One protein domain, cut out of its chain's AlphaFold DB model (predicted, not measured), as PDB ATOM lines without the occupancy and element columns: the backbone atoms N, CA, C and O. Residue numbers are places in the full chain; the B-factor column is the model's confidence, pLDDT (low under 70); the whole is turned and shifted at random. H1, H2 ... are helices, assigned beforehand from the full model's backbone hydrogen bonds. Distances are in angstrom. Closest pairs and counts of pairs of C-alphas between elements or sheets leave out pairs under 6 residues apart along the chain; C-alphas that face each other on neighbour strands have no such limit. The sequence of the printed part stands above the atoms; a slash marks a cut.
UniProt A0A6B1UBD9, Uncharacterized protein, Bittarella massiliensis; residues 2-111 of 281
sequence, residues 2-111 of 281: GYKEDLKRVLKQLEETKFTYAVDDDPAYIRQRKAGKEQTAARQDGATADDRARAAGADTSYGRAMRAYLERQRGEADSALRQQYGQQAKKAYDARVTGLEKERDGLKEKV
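AT A GLANCE: This is residues 2 to 111 of the 281 residues of an uncharacterized protein of Bittarella massiliensis (UniProt A0A6B1UBD9). One very long helix, H4, makes the backbone of a thin rod, and three shorter helices, H1, H2 and H3, follow one another along it, running the opposite way. The printed part thus goes out along the rod in pieces and folds back through H4; residues 41 to 47 stick out. It has 110 residues, with four named helices in the order H1, H2, H3, H4 and no named strand, and its class is all helix. The whole is extended, with a radius of gyration of the C-alphas of 24.2 A and spans of 77 by 22 by 16 A.

HOW THE PARTS SIT: Start at H1, residues 3 to 16, which touches residues 97 to 111 of H4, residues 61 to 111; the closest C-alphas, of Leu 7 and Leu 107, are 5.8 A apart, at a shallow tilt of 21 degrees, opposite ways. Next look at H2, residues 27 to 42: its residues 29 to 33 alone touch H4, at residues 78 to 85, with the C-alphas of Tyr 29 and Tyr 85 closest at 6.9 A, also at 21 degrees, opposite ways. Then H3, residues 49 to 55, forms a helical hairpin with H4, touching its residues 62 to 67; the closest C-alphas, of Ala 53 and Gly 63, are 4.5 A apart, at a shallow tilt of 4 degrees, opposite ways. H4 is the hub, and the helix packing is mostly aligned, at shallow tilts. H1, H2 and H3 are apart from one another. In H1, H2, H3 and H4 every O i to N i+4 pair is within hydrogen-bond range.

IN THESE COORDINATES: Find C-alpha 3 at (-41.814, -35.877, -30.194), where H1 begins; it is 19.9 A long. H2 is 22.2 A long and H3 9.4 A. From C-alpha 61 at (24.006, -51.269, -4.822), H4 runs 73.9 A to C-alpha 111 at (-42.431, -30.073, -29.262).

THE WHOLE: The C-alphas of Gly 57 and Val 111 are farthest apart, 77.3 A, while those of Gly 2 and Val 111 are 8.8 A apart. The printed part has no cut; its H3 to H4 link is tight, and the other two are short. Mean pLDDT of the printed part is 80.1, and residues 37 to 59 are under 70.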
ATOM      1  N   GLY A   2     -44.641 -39.894 -30.592       86.56
ATOM      2  CA  GLY A   2     -44.668 -38.429 -30.733       86.56
ATOM      3  C   GLY A   2     -43.397 -37.778 -30.184       86.56
ATOM      4  O   GLY A   2     -42.782 -38.327 -29.272       86.56
ATOM      5  N   TYR A   3     -43.040 -36.569 -30.643       88.38
ATOM      6  CA  TYR A   3     -41.814 -35.877 -30.194       88.38
ATOM      7  C   TYR A   3     -41.724 -35.697 -28.667       88.38
ATOM      8  O   TYR A   3     -40.631 -35.638 -28.108       88.38
ATOM      9  N   LYS A   4     -42.865 -35.644 -27.965       89.81
ATOM     10  CA  LYS A   4     -42.927 -35.609 -26.493       89.81
ATOM     11  C   LYS A   4     -42.471 -36.915 -25.834       89.81
ATOM     12  O   LYS A   4     -41.885 -36.873 -24.756       89.81
ATOM     13  N   GLU A   5     -42.773 -38.060 -26.437       93.00
ATOM     14  CA  GLU A   5     -42.364 -39.378 -25.935       93.00
ATOM     15  C   GLU A   5     -40.871 -39.595 -26.175       93.00
ATOM     16  O   GLU A   5     -40.156 -40.008 -25.261       93.00
ATOM     17  N   ASP A   6     -40.392 -39.211 -27.359       91.44
ATOM     18  CA  ASP A   6     -38.969 -39.249 -27.696       91.44
ATOM     19  C   ASP A   6     -38.164 -38.336 -26.759       91.44
ATOM     20  O   ASP A   6     -37.150 -38.759 -26.203       91.44
ATOM     21  N   LEU A   7     -38.660 -37.124 -26.468       92.44
ATOM     22  CA  LEU A   7     -38.012 -36.211 -25.522       92.44
ATOM     23  C   LEU A   7     -37.909 -36.822 -24.117       92.44
ATOM     24  O   LEU A   7     -36.860 -36.725 -23.482       92.44
ATOM     25  N   LYS A   8     -38.968 -37.481 -23.632       93.38
ATOM     26  CA  LYS A   8     -38.940 -38.180 -22.334       93.38
ATOM     27  C   LYS A   8     -37.903 -39.298 -22.318       93.38
ATOM     28  O   LYS A   8     -37.202 -39.461 -21.322       93.38
ATOM     29  N   ARG A   9     -37.790 -40.054 -23.413       93.69
ATOM     30  CA  ARG A   9     -36.800 -41.128 -23.540       93.69
ATOM     31  C   ARG A   9     -35.375 -40.583 -23.476       93.69
ATOM     32  O   ARG A   9     -34.569 -41.128 -22.729       93.69
ATOM     33  N   VAL A  10     -35.085 -39.506 -24.203       92.38
ATOM     34  CA  VAL A  10     -33.756 -38.871 -24.207       92.38
ATOM     35  C   VAL A  10     -33.418 -38.276 -22.839       92.38
ATOM     36  O   VAL A  10     -32.302 -38.447 -22.358       92.38
ATOM     37  N   LEU A  11     -34.378 -37.629 -22.167       92.06
ATOM     38  CA  LEU A  11     -34.176 -37.110 -20.808       92.06
ATOM     39  C   LEU A  11     -33.856 -38.231 -19.814       92.06
ATOM     40  O   LEU A  11     -32.882 -38.122 -19.076       92.06
ATOM     41  N   LYS A  12     -34.602 -39.338 -19.865       94.31
ATOM     42  CA  LYS A  12     -34.324 -40.516 -19.039       94.31
ATOM     43  C   LYS A  12     -32.936 -41.096 -19.330       94.31
ATOM     44  O   LYS A  12     -32.196 -41.418 -18.408       94.31
ATOM     45  N   GLN A  13     -32.551 -41.184 -20.604       90.94
ATOM     46  CA  GLN A  13     -31.209 -41.629 -20.981       90.94
ATOM     47  C   GLN A  13     -30.123 -40.703 -20.430       90.94
ATOM     48  O   GLN A  13     -29.115 -41.207 -19.949       90.94
ATOM     49  N   LEU A  14     -30.307 -39.382 -20.463       90.69
ATOM     50  CA  LEU A  14     -29.361 -38.426 -19.877       90.69
ATOM     51  C   LEU A  14     -29.244 -38.583 -18.354       90.69
ATOM     52  O   LEU A  14     -28.134 -38.534 -17.837       90.69
ATOM     53  N   GLU A  15     -30.351 -38.818 -17.646       90.25
ATOM     54  CA  GLU A  15     -30.350 -39.061 -16.192       90.25
ATOM     55  C   GLU A  15     -29.639 -40.372 -15.810       90.25
ATOM     56  O   GLU A  15     -28.930 -40.445 -14.803       90.25
ATOM     57  N   GLU A  16     -29.822 -41.416 -16.618       90.38
ATOM     58  CA  GLU A  16     -29.219 -42.735 -16.403       90.38
ATOM     59  C   GLU A  16     -27.761 -42.811 -16.881       90.38
ATOM     60  O   GLU A  16     -26.997 -43.666 -16.424       90.38
ATOM     61  N   THR A  17     -27.348 -41.923 -17.790       86.69
ATOM     62  CA  THR A  17     -25.987 -41.892 -18.332       86.69
ATOM     63  C   THR A  17     -25.030 -41.356 -17.271       86.69
ATOM     64  O   THR A  17     -24.886 -40.154 -17.078       86.69
ATOM     65  N   LYS A  18     -24.350 -42.275 -16.578       84.75
ATOM     66  CA  LYS A  18     -23.288 -41.977 -15.608       84.75
ATOM     67  C   LYS A  18     -21.952 -42.484 -16.129       84.75
ATOM     68  O   LYS A  18     -21.877 -43.569 -16.702       84.75
ATOM     69  N   PHE A  19     -20.888 -41.712 -15.922       83.50
ATOM     70  CA  PHE A  19     -19.548 -42.170 -16.265       83.50
ATOM     71  C   PHE A  19     -19.055 -43.164 -15.213       83.50
ATOM     72  O   PHE A  19     -18.648 -42.782 -14.118       83.50
ATOM     73  N   THR A  20     -19.086 -44.445 -15.558       80.25
ATOM     74  CA  THR A  20     -18.464 -45.521 -14.785       80.25
ATOM     75  C   THR A  20     -17.529 -46.280 -15.709       80.25
ATOM     76  O   THR A  20     -17.986 -46.933 -16.647       80.25
ATOM     77  N   TYR A  21     -16.223 -46.176 -15.472       81.75
ATOM     78  CA  TYR A  21     -15.221 -46.876 -16.267       81.75
ATOM     79  C   TYR A  21     -14.151 -47.475 -15.359       81.75
ATOM     80  O   TYR A  21     -13.416 -46.751 -14.686       81.75
ATOM     81  N   ALA A  22     -14.081 -48.805 -15.346       85.69
ATOM     82  CA  ALA A  22     -13.050 -49.569 -14.665       85.69
ATOM     83  C   ALA A  22     -11.999 -49.989 -15.698       85.69
ATOM     84  O   ALA A  22     -12.191 -50.945 -16.443       85.69
ATOM     85  N   VAL A  23     -10.888 -49.245 -15.753       84.31
ATOM     86  CA  VAL A  23      -9.786 -49.494 -16.703       84.31
ATOM     87  C   VAL A  23      -9.276 -50.935 -16.585       84.31
ATOM     88  O   VAL A  23      -8.968 -51.565 -17.589       84.31
ATOM     89  N   ASP A  24      -9.211 -51.469 -15.361       81.94
ATOM     90  CA  ASP A  24      -8.715 -52.820 -15.083       81.94
ATOM     91  C   ASP A  24      -9.590 -53.945 -15.645       81.94
ATOM     92  O   ASP A  24      -9.071 -55.042 -15.852       81.94
ATOM     93  N   ASP A  25     -10.860 -53.663 -15.947       87.38
ATOM     94  CA  ASP A  25     -11.800 -54.614 -16.546       87.38
ATOM     95  C   ASP A  25     -11.856 -54.490 -18.078       87.38
ATOM     96  O   ASP A  25     -12.499 -55.302 -18.745       87.38
ATOM     97  N   ASP A  26     -11.179 -53.494 -18.668       85.56
ATOM     98  CA  ASP A  26     -11.190 -53.271 -20.112       85.56
ATOM     99  C   ASP A  26     -10.352 -54.350 -20.841       85.56
ATOM    100  O   ASP A  26      -9.125 -54.414 -20.684       85.56
ATOM    101  N   PRO A  27     -10.965 -55.190 -21.702       85.00
ATOM    102  CA  PRO A  27     -10.263 -56.266 -22.398       85.00
ATOM    103  C   PRO A  27      -9.147 -55.785 -23.330       85.00
ATOM    104  O   PRO A  27      -8.225 -56.546 -23.630       85.00
ATOM    105  N   ALA A  28      -9.232 -54.563 -23.860       86.06
ATOM    106  CA  ALA A  28      -8.186 -53.977 -24.690       86.06
ATOM    107  C   ALA A  28      -7.006 -53.504 -23.830       86.06
ATOM    108  O   ALA A  28      -5.865 -53.859 -24.137       86.06
ATOM    109  N   TYR A  29      -7.274 -52.840 -22.699       87.56
ATOM    110  CA  TYR A  29      -6.239 -52.492 -21.720       87.56
ATOM    111  C   TYR A  29      -5.525 -53.743 -21.188       87.56
ATOM    112  O   TYR A  29      -4.295 -53.807 -21.197       87.56
ATOM    113  N   ILE A  30      -6.271 -54.786 -20.803       87.31
ATOM    114  CA  ILE A  30      -5.702 -56.052 -20.315       87.31
ATOM    115  C   ILE A  30      -4.795 -56.691 -21.376       87.31
ATOM    116  O   ILE A  30      -3.690 -57.135 -21.046       87.31
ATOM    117  N   ARG A  31      -5.235 -56.737 -22.641       87.12
ATOM    118  CA  ARG A  31      -4.440 -57.283 -23.755       87.12
ATOM    119  C   ARG A  31      -3.161 -56.484 -23.976       87.12
ATOM    120  O   ARG A  31      -2.090 -57.078 -24.062       87.12
ATOM    121  N   GLN A  32      -3.249 -55.158 -24.002       83.88
ATOM    122  CA  GLN A  32      -2.093 -54.299 -24.252       83.88
ATOM    123  C   GLN A  32      -1.103 -54.300 -23.079       83.88
ATOM    124  O   GLN A  32       0.108 -54.334 -23.294       83.88
ATOM    125  N   ARG A  33      -1.597 -54.375 -21.838       84.44
ATOM    126  CA  ARG A  33      -0.769 -54.554 -20.639       84.44
ATOM    127  C   ARG A  33      -0.022 -55.889 -20.655       84.44
ATOM    128  O   ARG A  33       1.158 -55.926 -20.316       84.44
ATOM    129  N   LYS A  34      -0.686 -56.988 -21.041       83.44
ATOM    130  CA  LYS A  34      -0.045 -58.312 -21.179       83.44
ATOM    131  C   LYS A  34       1.011 -58.307 -22.286       83.44
ATOM    132  O   LYS A  34       2.144 -58.689 -22.018       83.44
ATOM    133  N   ALA A  35       0.692 -57.754 -23.456       80.75
ATOM    134  CA  ALA A  35       1.640 -57.619 -24.562       80.75
ATOM    135  C   ALA A  35       2.874 -56.771 -24.190       80.75
ATOM    136  O   ALA A  35       3.994 -57.115 -24.557       80.75
ATOM    137  N   GLY A  36       2.702 -55.696 -23.410       71.38
ATOM    138  CA  GLY A  36       3.820 -54.894 -22.896       71.38
ATOM    139  C   GLY A  36       4.708 -55.651 -21.897       71.38
ATOM    140  O   GLY A  36       5.934 -55.505 -21.919       71.38
ATOM    141  N   LYS A  37       4.116 -56.509 -21.054       69.69
ATOM    142  CA  LYS A  37       4.865 -57.418 -20.164       69.69
ATOM    143  C   LYS A  37       5.627 -58.487 -20.955       69.69
ATOM    144  O   LYS A  37       6.788 -58.744 -20.659       69.69
ATOM    145  N   GLU A  38       5.020 -59.052 -21.993       64.81
ATOM    146  CA  GLU A  38       5.642 -60.069 -22.851       64.81
ATOM    147  C   GLU A  38       6.754 -59.490 -23.737       64.81
ATOM    148  O   GLU A  38       7.813 -60.090 -23.849       64.81
ATOM    149  N   GLN A  39       6.594 -58.286 -24.298       59.72
ATOM    150  CA  GLN A  39       7.665 -57.616 -25.053       59.72
ATOM    151  C   GLN A  39       8.851 -57.221 -24.175       59.72
ATOM    152  O   GLN A  39       9.996 -57.252 -24.628       59.72
ATOM    153  N   THR A  40       8.599 -56.827 -22.926       57.75
ATOM    154  CA  THR A  40       9.687 -56.549 -21.984       57.75
ATOM    155  C   THR A  40      10.373 -57.828 -21.511       57.75
ATOM    156  O   THR A  40      11.580 -57.773 -21.304       57.75
ATOM    157  N   ALA A  41       9.666 -58.959 -21.430       53.25
ATOM    158  CA  ALA A  41      10.255 -60.280 -21.198       53.25
ATOM    159  C   ALA A  41      11.054 -60.793 -22.419       53.25
ATOM    160  O   ALA A  41      12.194 -61.213 -22.279       53.25
ATOM    161  N   ALA A  42      10.540 -60.642 -23.641       51.38
ATOM    162  CA  ALA A  42      11.239 -61.050 -24.864       51.38
ATOM    163  C   ALA A  42      12.479 -60.183 -25.167       51.38
ATOM    164  O   ALA A  42      13.480 -60.668 -25.686       51.38
ATOM    165  N   ARG A  43      12.457 -58.888 -24.811       49.47
ATOM    166  CA  ARG A  43      13.663 -58.035 -24.823       49.47
ATOM    167  C   ARG A  43      14.651 -58.383 -23.709       49.47
ATOM    168  O   ARG A  43      15.810 -57.984 -23.800       49.47
ATOM    169  N   GLN A  44      14.209 -59.080 -22.663       47.62
ATOM    170  CA  GLN A  44      15.073 -59.566 -21.595       47.62
ATOM    171  C   GLN A  44      15.876 -60.796 -22.068       47.62
ATOM    172  O   GLN A  44      17.071 -60.820 -21.810       47.62
ATOM    173  N   ASP A  45      15.329 -61.705 -22.878       48.72
ATOM    174  CA  ASP A  45      16.035 -62.925 -23.335       48.72
ATOM    175  C   ASP A  45      17.278 -62.695 -24.234       48.72
ATOM    176  O   ASP A  45      18.074 -63.609 -24.438       48.72
ATOM    177  N   GLY A  46      17.498 -61.479 -24.752       49.66
ATOM    178  CA  GLY A  46      18.677 -61.142 -25.573       49.66
ATOM    179  C   GLY A  46      19.910 -60.645 -24.800       49.66
ATOM    180  O   GLY A  46      21.003 -60.611 -25.361       49.66
ATOM    181  N   ALA A  47      19.735 -60.222 -23.544       56.81
ATOM    182  CA  ALA A  47      20.755 -59.893 -22.537       56.81
ATOM    183  C   ALA A  47      19.995 -59.271 -21.356       56.81
ATOM    184  O   ALA A  47      19.724 -58.062 -21.367       56.81
ATOM    185  N   THR A  48      19.572 -60.071 -20.372       54.78
ATOM    186  CA  THR A  48      18.618 -59.560 -19.380       54.78
ATOM    187  C   THR A  48      19.285 -58.481 -18.511       54.78
ATOM    188  O   THR A  48      20.486 -58.499 -18.228       54.78
ATOM    189  N   ALA A  49      18.501 -57.510 -18.040       53.22
ATOM    190  CA  ALA A  49      18.938 -56.627 -16.962       53.22
ATOM    191  C   ALA A  49      19.249 -57.409 -15.673       53.22
ATOM    192  O   ALA A  49      20.057 -56.939 -14.882       53.22
ATOM    193  N   ASP A  50      18.672 -58.603 -15.498       51.91
ATOM    194  CA  ASP A  50      19.046 -59.564 -14.457       51.91
ATOM    195  C   ASP A  50      20.382 -60.265 -14.748       51.91
ATOM    196  O   ASP A  50      21.074 -60.612 -13.806       51.91
ATOM    197  N   ASP A  51      20.811 -60.405 -16.002       56.03
ATOM    198  CA  ASP A  51      22.116 -60.949 -16.399       56.03
ATOM    199  C   ASP A  51      23.188 -59.870 -16.314       56.03
ATOM    200  O   ASP A  51      24.295 -60.157 -15.876       56.03
ATOM    201  N   ARG A  52      22.858 -58.604 -16.610       54.81
ATOM    202  CA  ARG A  52      23.723 -57.456 -16.285       54.81
ATOM    203  C   ARG A  52      23.769 -57.173 -14.785       54.81
ATOM    204  O   ARG A  52      24.832 -56.821 -14.289       54.81
ATOM    205  N   ALA A  53      22.670 -57.349 -14.050       51.41
ATOM    206  CA  ALA A  53      22.656 -57.237 -12.593       51.41
ATOM    207  C   ALA A  53      23.356 -58.430 -11.934       51.41
ATOM    208  O   ALA A  53      24.101 -58.206 -10.997       51.41
ATOM    209  N   ARG A  54      23.222 -59.667 -12.434       52.94
ATOM    210  CA  ARG A  54      24.024 -60.829 -12.001       52.94
ATOM    211  C   ARG A  54      25.502 -60.651 -12.339       52.94
ATOM    212  O   ARG A  54      26.325 -60.912 -11.472       52.94
ATOM    213  N   ALA A  55      25.839 -60.157 -13.533       55.62
ATOM    214  CA  ALA A  55      27.217 -59.844 -13.923       55.62
ATOM    215  C   ALA A  55      27.817 -58.684 -13.105       55.62
ATOM    216  O   ALA A  55      29.017 -58.673 -12.855       55.62
ATOM    217  N   ALA A  56      26.990 -57.744 -12.636       53.38
ATOM    218  CA  ALA A  56      27.360 -56.687 -11.690       53.38
ATOM    219  C   ALA A  56      27.124 -57.074 -10.210       53.38
ATOM    220  O   ALA A  56      27.227 -56.217  -9.333       53.38
ATOM    221  N   GLY A  57      26.793 -58.339  -9.923       56.06
ATOM    222  CA  GLY A  57      26.326 -58.832  -8.626       56.06
ATOM    223  C   GLY A  57      24.918 -58.332  -8.283       56.06
ATOM    224  O   GLY A  57      24.724 -57.162  -7.967       56.06
ATOM    225  N   ALA A  58      23.914 -59.214  -8.315       60.41
ATOM    226  CA  ALA A  58      22.509 -58.817  -8.158       60.41
ATOM    227  C   ALA A  58      22.252 -58.112  -6.808       60.41
ATOM    228  O   ALA A  58      21.398 -57.227  -6.708       60.41
ATOM    229  N   ASP A  59      23.057 -58.436  -5.798       63.06
ATOM    230  CA  ASP A  59      22.988 -57.868  -4.452       63.06
ATOM    231  C   ASP A  59      23.898 -56.649  -4.235       63.06
ATOM    232  O   ASP A  59      24.000 -56.139  -3.114       63.06
ATOM    233  N   THR A  60      24.535 -56.133  -5.290       73.25
ATOM    234  CA  THR A  60      25.261 -54.862  -5.227       73.25
ATOM    235  C   THR A  60      24.298 -53.677  -5.266       73.25
ATOM    236  O   THR A  60      23.153 -53.762  -5.724       73.25
ATOM    237  N   SER A  61      24.760 -52.527  -4.774       73.00
ATOM    238  CA  SER A  61      24.006 -51.269  -4.822       73.00
ATOM    239  C   SER A  61      23.599 -50.889  -6.250       73.00
ATOM    240  O   SER A  61      22.478 -50.422  -6.453       73.00
ATOM    241  N   TYR A  62      24.457 -51.152  -7.239       72.94
ATOM    242  CA  TYR A  62      24.185 -50.895  -8.653       72.94
ATOM    243  C   TYR A  62      23.107 -51.831  -9.222       72.94
ATOM    244  O   TYR A  62      22.154 -51.360  -9.842       72.94
ATOM    245  N   GLY A  63      23.193 -53.141  -8.951       71.88
ATOM    246  CA  GLY A  63      22.177 -54.114  -9.372       71.88
ATOM    247  C   GLY A  63      20.792 -53.832  -8.775       71.88
ATOM    248  O   GLY A  63      19.779 -53.919  -9.474       71.88
ATOM    249  N   ARG A  64      20.732 -53.414  -7.500       75.94
ATOM    250  CA  ARG A  64      19.483 -52.967  -6.851       75.94
ATOM    251  C   ARG A  64      18.926 -51.680  -7.466       75.94
ATOM    252  O   ARG A  64      17.733 -51.621  -7.754       75.94
ATOM    253  N   ALA A  65      19.772 -50.679  -7.713       78.12
ATOM    254  CA  ALA A  65      19.351 -49.416  -8.322       78.12
ATOM    255  C   ALA A  65      18.823 -49.610  -9.753       78.12
ATOM    256  O   ALA A  65      17.804 -49.024 -10.119       78.12
ATOM    257  N   MET A  66      19.466 -50.476 -10.543       72.19
ATOM    258  CA  MET A  66      19.039 -50.765 -11.912       72.19
ATOM    259  C   MET A  66      17.683 -51.487 -11.956       72.19
ATOM    260  O   MET A  66      16.838 -51.148 -12.786       72.19
ATOM    261  N   ARG A  67      17.426 -52.429 -11.035       72.62
ATOM    262  CA  ARG A  67      16.109 -53.081 -10.910       72.62
ATOM    263  C   ARG A  67      15.013 -52.089 -10.525       72.62
ATOM    264  O   ARG A  67      14.003 -52.017 -11.221       72.62
ATOM    265  N   ALA A  68      15.256 -51.260  -9.511       79.19
ATOM    266  CA  ALA A  68      14.309 -50.227  -9.091       79.19
ATOM    267  C   ALA A  68      13.997 -49.218 -10.215       79.19
ATOM    268  O   ALA A  68      12.853 -48.799 -10.383       79.19
ATOM    269  N   TYR A  69      14.997 -48.847 -11.021       78.19
ATOM    270  CA  TYR A  69      14.807 -47.969 -12.176       78.19
ATOM    271  C   TYR A  69      13.912 -48.599 -13.251       78.19
ATOM    272  O   TYR A  69      12.991 -47.951 -13.748       78.19
ATOM    273  N   LEU A  70      14.140 -49.870 -13.589       76.19
ATOM    274  CA  LEU A  70      13.332 -50.584 -14.580       76.19
ATOM    275  C   LEU A  70      11.902 -50.839 -14.089       76.19
ATOM    276  O   LEU A  70      10.957 -50.741 -14.872       76.19
ATOM    277  N   GLU A  71      11.723 -51.125 -12.801       78.38
ATOM    278  CA  GLU A  71      10.402 -51.215 -12.174       78.38
ATOM    279  C   GLU A  71       9.669 -49.874 -12.216       78.38
ATOM    280  O   GLU A  71       8.498 -49.838 -12.595       78.38
ATOM    281  N   ARG A  72      10.363 -48.765 -11.922       80.88
ATOM    282  CA  ARG A  72       9.799 -47.417 -12.058       80.88
ATOM    283  C   ARG A  72       9.377 -47.136 -13.500       80.88
ATOM    284  O   ARG A  72       8.237 -46.737 -13.707       80.88
ATOM    285  N   GLN A  73      10.229 -47.405 -14.492       79.69
ATOM    286  CA  GLN A  73       9.871 -47.214 -15.905       79.69
ATOM    287  C   GLN A  73       8.661 -48.058 -16.328       79.69
ATOM    288  O   GLN A  73       7.800 -47.586 -17.072       79.69
ATOM    289  N   ARG A  74       8.560 -49.304 -15.846       77.50
ATOM    290  CA  ARG A  74       7.393 -50.165 -16.097       77.50
ATOM    291  C   ARG A  74       6.127 -49.617 -15.435       77.50
ATOM    292  O   ARG A  74       5.070 -49.632 -16.062       77.50
ATOM    293  N   GLY A  75       6.234 -49.127 -14.201       81.38
ATOM    294  CA  GLY A  75       5.130 -48.485 -13.485       81.38
ATOM    295  C   GLY A  75       4.650 -47.208 -14.177       81.38
ATOM    296  O   GLY A  75       3.448 -47.015 -14.342       81.38
ATOM    297  N   GLU A  76       5.576 -46.379 -14.660       84.50
ATOM    298  CA  GLU A  76       5.273 -45.172 -15.436       84.50
ATOM    299  C   GLU A  76       4.553 -45.520 -16.746       84.50
ATOM    300  O   GLU A  76       3.497 -44.951 -17.031       84.50
ATOM    301  N   ALA A  77       5.043 -46.516 -17.492       81.62
ATOM    302  CA  ALA A  77       4.417 -46.973 -18.732       81.62
ATOM    303  C   ALA A  77       3.000 -47.546 -18.519       81.62
ATOM    304  O   ALA A  77       2.091 -47.215 -19.282       81.62
ATOM    305  N   ASP A  78       2.778 -48.358 -17.477       83.12
ATOM    306  CA  ASP A  78       1.434 -48.865 -17.151       83.12
ATOM    307  C   ASP A  78       0.499 -47.736 -16.696       83.12
ATOM    308  O   ASP A  78      -0.666 -47.699 -17.090       83.12
ATOM    309  N   SER A  79       1.006 -46.770 -15.923       83.75
ATOM    310  CA  SER A  79       0.222 -45.609 -15.491       83.75
ATOM    311  C   SER A  79      -0.211 -44.731 -16.671       83.75
ATOM    312  O   SER A  79      -1.373 -44.328 -16.743       83.75
ATOM    313  N   ALA A  80       0.679 -44.506 -17.643       87.19
ATOM    314  CA  ALA A  80       0.381 -43.762 -18.861       87.19
ATOM    315  C   ALA A  80      -0.657 -44.498 -19.720       87.19
ATOM    316  O   ALA A  80      -1.604 -43.882 -20.213       87.19
ATOM    317  N   LEU A  81      -0.539 -45.826 -19.831       85.50
ATOM    318  CA  LEU A  81      -1.512 -46.656 -20.535       85.50
ATOM    319  C   LEU A  81      -2.892 -46.588 -19.861       85.50
ATOM    320  O   LEU A  81      -3.894 -46.351 -20.534       85.50
ATOM    321  N   ARG A  82      -2.958 -46.710 -18.529       85.94
ATOM    322  CA  ARG A  82      -4.212 -46.565 -17.767       85.94
ATOM    323  C   ARG A  82      -4.870 -45.209 -18.003       85.94
ATOM    324  O   ARG A  82      -6.078 -45.139 -18.229       85.94
ATOM    325  N   GLN A  83      -4.079 -44.136 -17.974       88.69
ATOM    326  CA  GLN A  83      -4.572 -42.787 -18.244       88.69
ATOM    327  C   GLN A  83      -5.095 -42.650 -19.674       88.69
ATOM    328  O   GLN A  83      -6.158 -42.065 -19.868       88.69
ATOM    329  N   GLN A  84      -4.402 -43.210 -20.667       89.38
ATOM    330  CA  GLN A  84      -4.829 -43.160 -22.065       89.38
ATOM    331  C   GLN A  84      -6.203 -43.815 -22.261       89.38
ATOM    332  O   GLN A  84      -7.092 -43.204 -22.855       89.38
ATOM    333  N   TYR A  85      -6.397 -45.019 -21.724       89.19
ATOM    334  CA  TYR A  85      -7.674 -45.733 -21.800       89.19
ATOM    335  C   TYR A  85      -8.783 -45.008 -21.029       89.19
ATOM    336  O   TYR A  85      -9.876 -44.805 -21.559       89.19
ATOM    337  N   GLY A  86      -8.483 -44.502 -19.827       88.56
ATOM    338  CA  GLY A  86      -9.416 -43.672 -19.057       88.56
ATOM    339  C   GLY A  86      -9.847 -42.405 -19.803       88.56
ATOM    340  O   GLY A  86     -11.029 -42.062 -19.826       88.56
ATOM    341  N   GLN A  87      -8.910 -41.730 -20.475       90.12
ATOM    342  CA  GLN A  87      -9.204 -40.556 -21.296       90.12
ATOM    343  C   GLN A  87     -10.020 -40.907 -22.542       90.12
ATOM    344  O   GLN A  87     -10.913 -40.147 -22.910       90.12
ATOM    345  N   GLN A  88      -9.744 -42.036 -23.199       90.38
ATOM    346  CA  GLN A  88     -10.521 -42.487 -24.356       90.38
ATOM    347  C   GLN A  88     -11.962 -42.822 -23.969       90.38
ATOM    348  O   GLN A  88     -12.892 -42.344 -24.620       90.38
ATOM    349  N   ALA A  89     -12.156 -43.558 -22.873       88.69
ATOM    350  CA  ALA A  89     -13.480 -43.857 -22.342       88.69
ATOM    351  C   ALA A  89     -14.240 -42.578 -21.969       88.69
ATOM    352  O   ALA A  89     -15.413 -42.431 -22.313       88.69
ATOM    353  N   LYS A  90     -13.558 -41.615 -21.335       89.56
ATOM    354  CA  LYS A  90     -14.145 -40.312 -21.007       89.56
ATOM    355  C   LYS A  90     -14.555 -39.534 -22.259       89.56
ATOM    356  O   LYS A  90     -15.678 -39.054 -22.323       89.56
ATOM    357  N   LYS A  91     -13.707 -39.477 -23.290       92.44
ATOM    358  CA  LYS A  91     -14.047 -38.822 -24.566       92.44
ATOM    359  C   LYS A  91     -15.265 -39.457 -25.237       92.44
ATOM    360  O   LYS A  91     -16.114 -38.738 -25.753       92.44
ATOM    361  N   ALA A  92     -15.364 -40.786 -25.231       89.50
ATOM    362  CA  ALA A  92     -16.517 -41.494 -25.786       89.50
ATOM    363  C   ALA A  92     -17.802 -41.205 -24.992       89.50
ATOM    364  O   ALA A  92     -18.863 -40.993 -25.580       89.50
ATOM    365  N   TYR A  93     -17.699 -41.148 -23.663       91.19
ATOM    366  CA  TYR A  93     -18.795 -40.740 -22.790       91.19
ATOM    367  C   TYR A  93     -19.243 -39.299 -23.069       91.19
ATOM    368  O   TYR A  93     -20.424 -39.073 -23.323       91.19
ATOM    369  N   ASP A  94     -18.309 -38.348 -23.108       92.06
ATOM    370  CA  ASP A  94     -18.598 -36.937 -23.381       92.06
ATOM    371  C   ASP A  94     -19.252 -36.772 -24.769       92.06
ATOM    372  O   ASP A  94     -20.235 -36.044 -24.926       92.06
ATOM    373  N   ALA A  95     -18.783 -37.513 -25.779       92.69
ATOM    374  CA  ALA A  95     -19.392 -37.536 -27.112       92.69
ATOM    375  C   ALA A  95     -20.838 -38.068 -27.095       92.69
ATOM    376  O   ALA A  95     -21.707 -37.544 -27.792       92.69
ATOM    377  N   ARG A  96     -21.126 -39.085 -26.274       91.81
ATOM    378  CA  ARG A  96     -22.484 -39.620 -26.113       91.81
ATOM    379  C   ARG A  96     -23.407 -38.626 -25.413       91.81
ATOM    380  O   ARG A  96     -24.523 -38.417 -25.883       91.81
ATOM    381  N   VAL A  97     -22.950 -38.012 -24.321       93.19
ATOM    382  CA  VAL A  97     -23.728 -37.003 -23.583       93.19
ATOM    383  C   VAL A  97     -24.040 -35.816 -24.486       93.19
ATOM    384  O   VAL A  97     -25.204 -35.466 -24.647       93.19
ATOM    385  N   THR A  98     -23.034 -35.267 -25.168       93.62
ATOM    386  CA  THR A  98     -23.231 -34.142 -26.099       93.62
ATOM    387  C   THR A  98     -24.159 -34.492 -27.268       93.62
ATOM    388  O   THR A  98     -24.928 -33.643 -27.720       93.62
ATOM    389  N   GLY A  99     -24.138 -35.739 -27.754       94.38
ATOM    390  CA  GLY A  99     -25.101 -36.237 -28.740       94.38
ATOM    391  C   GLY A  99     -26.542 -36.225 -28.218       94.38
ATOM    392  O   GLY A  99     -27.426 -35.667 -28.869       94.38
ATOM    393  N   LEU A 100     -26.763 -36.770 -27.019       92.62
ATOM    394  CA  LEU A 100     -28.079 -36.790 -26.369       92.62
ATOM    395  C   LEU A 100     -28.586 -35.381 -26.026       92.62
ATOM    396  O   LEU A 100     -29.778 -35.109 -26.141       92.62
ATOM    397  N   GLU A 101     -27.704 -34.457 -25.642       92.88
ATOM    398  CA  GLU A 101     -28.072 -33.057 -25.391       92.88
ATOM    399  C   GLU A 101     -28.558 -32.351 -26.658       92.88
ATOM    400  O   GLU A 101     -29.587 -31.671 -26.628       92.88
ATOM    401  N   LYS A 102     -27.879 -32.563 -27.792       95.50
ATOM    402  CA  LYS A 102     -28.325 -32.038 -29.090       95.50
ATOM    403  C   LYS A 102     -29.678 -32.613 -29.497       95.50
ATOM    404  O   LYS A 102     -30.535 -31.879 -29.987       95.50
ATOM    405  N   GLU A 103     -29.885 -33.912 -29.283       93.75
ATOM    406  CA  GLU A 103     -31.162 -34.565 -29.570       93.75
ATOM    407  C   GLU A 103     -32.286 -34.008 -28.688       93.75
ATOM    408  O   GLU A 103     -33.346 -33.638 -29.196       93.75
ATOM    409  N   ARG A 104     -32.030 -33.848 -27.383       95.00
ATOM    410  CA  ARG A 104     -32.946 -33.206 -26.433       95.00
ATOM    411  C   ARG A 104     -33.348 -31.815 -26.911       95.00
ATOM    412  O   ARG A 104     -34.533 -31.492 -26.891       95.00
ATOM    413  N   ASP A 105     -32.388 -30.989 -27.311       93.56
ATOM    414  CA  ASP A 105     -32.659 -29.604 -27.701       93.56
ATOM    415  C   ASP A 105     -33.442 -29.530 -29.016       93.56
ATOM    416  O   ASP A 105     -34.441 -28.809 -29.098       93.56
ATOM    417  N   GLY A 106     -33.095 -30.368 -29.996       95.00
ATOM    418  CA  GLY A 106     -33.870 -30.499 -31.230       95.00
ATOM    419  C   GLY A 106     -35.301 -30.995 -30.988       95.00
ATOM    420  O   GLY A 106     -36.247 -30.504 -31.606       95.00
ATOM    421  N   LEU A 107     -35.495 -31.945 -30.068       94.00
ATOM    422  CA  LEU A 107     -36.823 -32.444 -29.701       94.00
ATOM    423  C   LEU A 107     -37.640 -31.402 -28.932       94.00
ATOM    424  O   LEU A 107     -38.825 -31.241 -29.222       94.00
ATOM    425  N   LYS A 108     -37.027 -30.646 -28.013       93.88
ATOM    426  CA  LYS A 108     -37.686 -29.523 -27.323       93.88
ATOM    427  C   LYS A 108     -38.221 -28.494 -28.313       93.88
ATOM    428  O   LYS A 108     -39.367 -28.069 -28.184       93.88
ATOM    429  N   GLU A 109     -37.428 -28.127 -29.316       93.94
ATOM    430  CA  GLU A 109     -37.853 -27.173 -30.342       93.94
ATOM    431  C   GLU A 109     -39.038 -27.706 -31.163       93.94
ATOM    432  O   GLU A 109     -40.006 -26.984 -31.414       93.94
ATOM    433  N   LYS A 110     -39.000 -28.987 -31.552       94.31
ATOM    434  CA  LYS A 110     -40.099 -29.630 -32.289       94.31
ATOM    435  C   LYS A 110     -41.383 -29.691 -31.465       94.31
ATOM    436  O   LYS A 110     -42.441 -29.339 -31.984       94.31
ATOM    437  N   VAL A 111     -41.288 -30.064 -30.187       94.25
ATOM    438  CA  VAL A 111     -42.431 -30.073 -29.262       94.25
ATOM    439  C   VAL A 111     -43.023 -28.673 -29.124       94.25
ATOM    440  O   VAL A 111     -44.235 -28.514 -29.249       94.25
TER     441      VAL A 111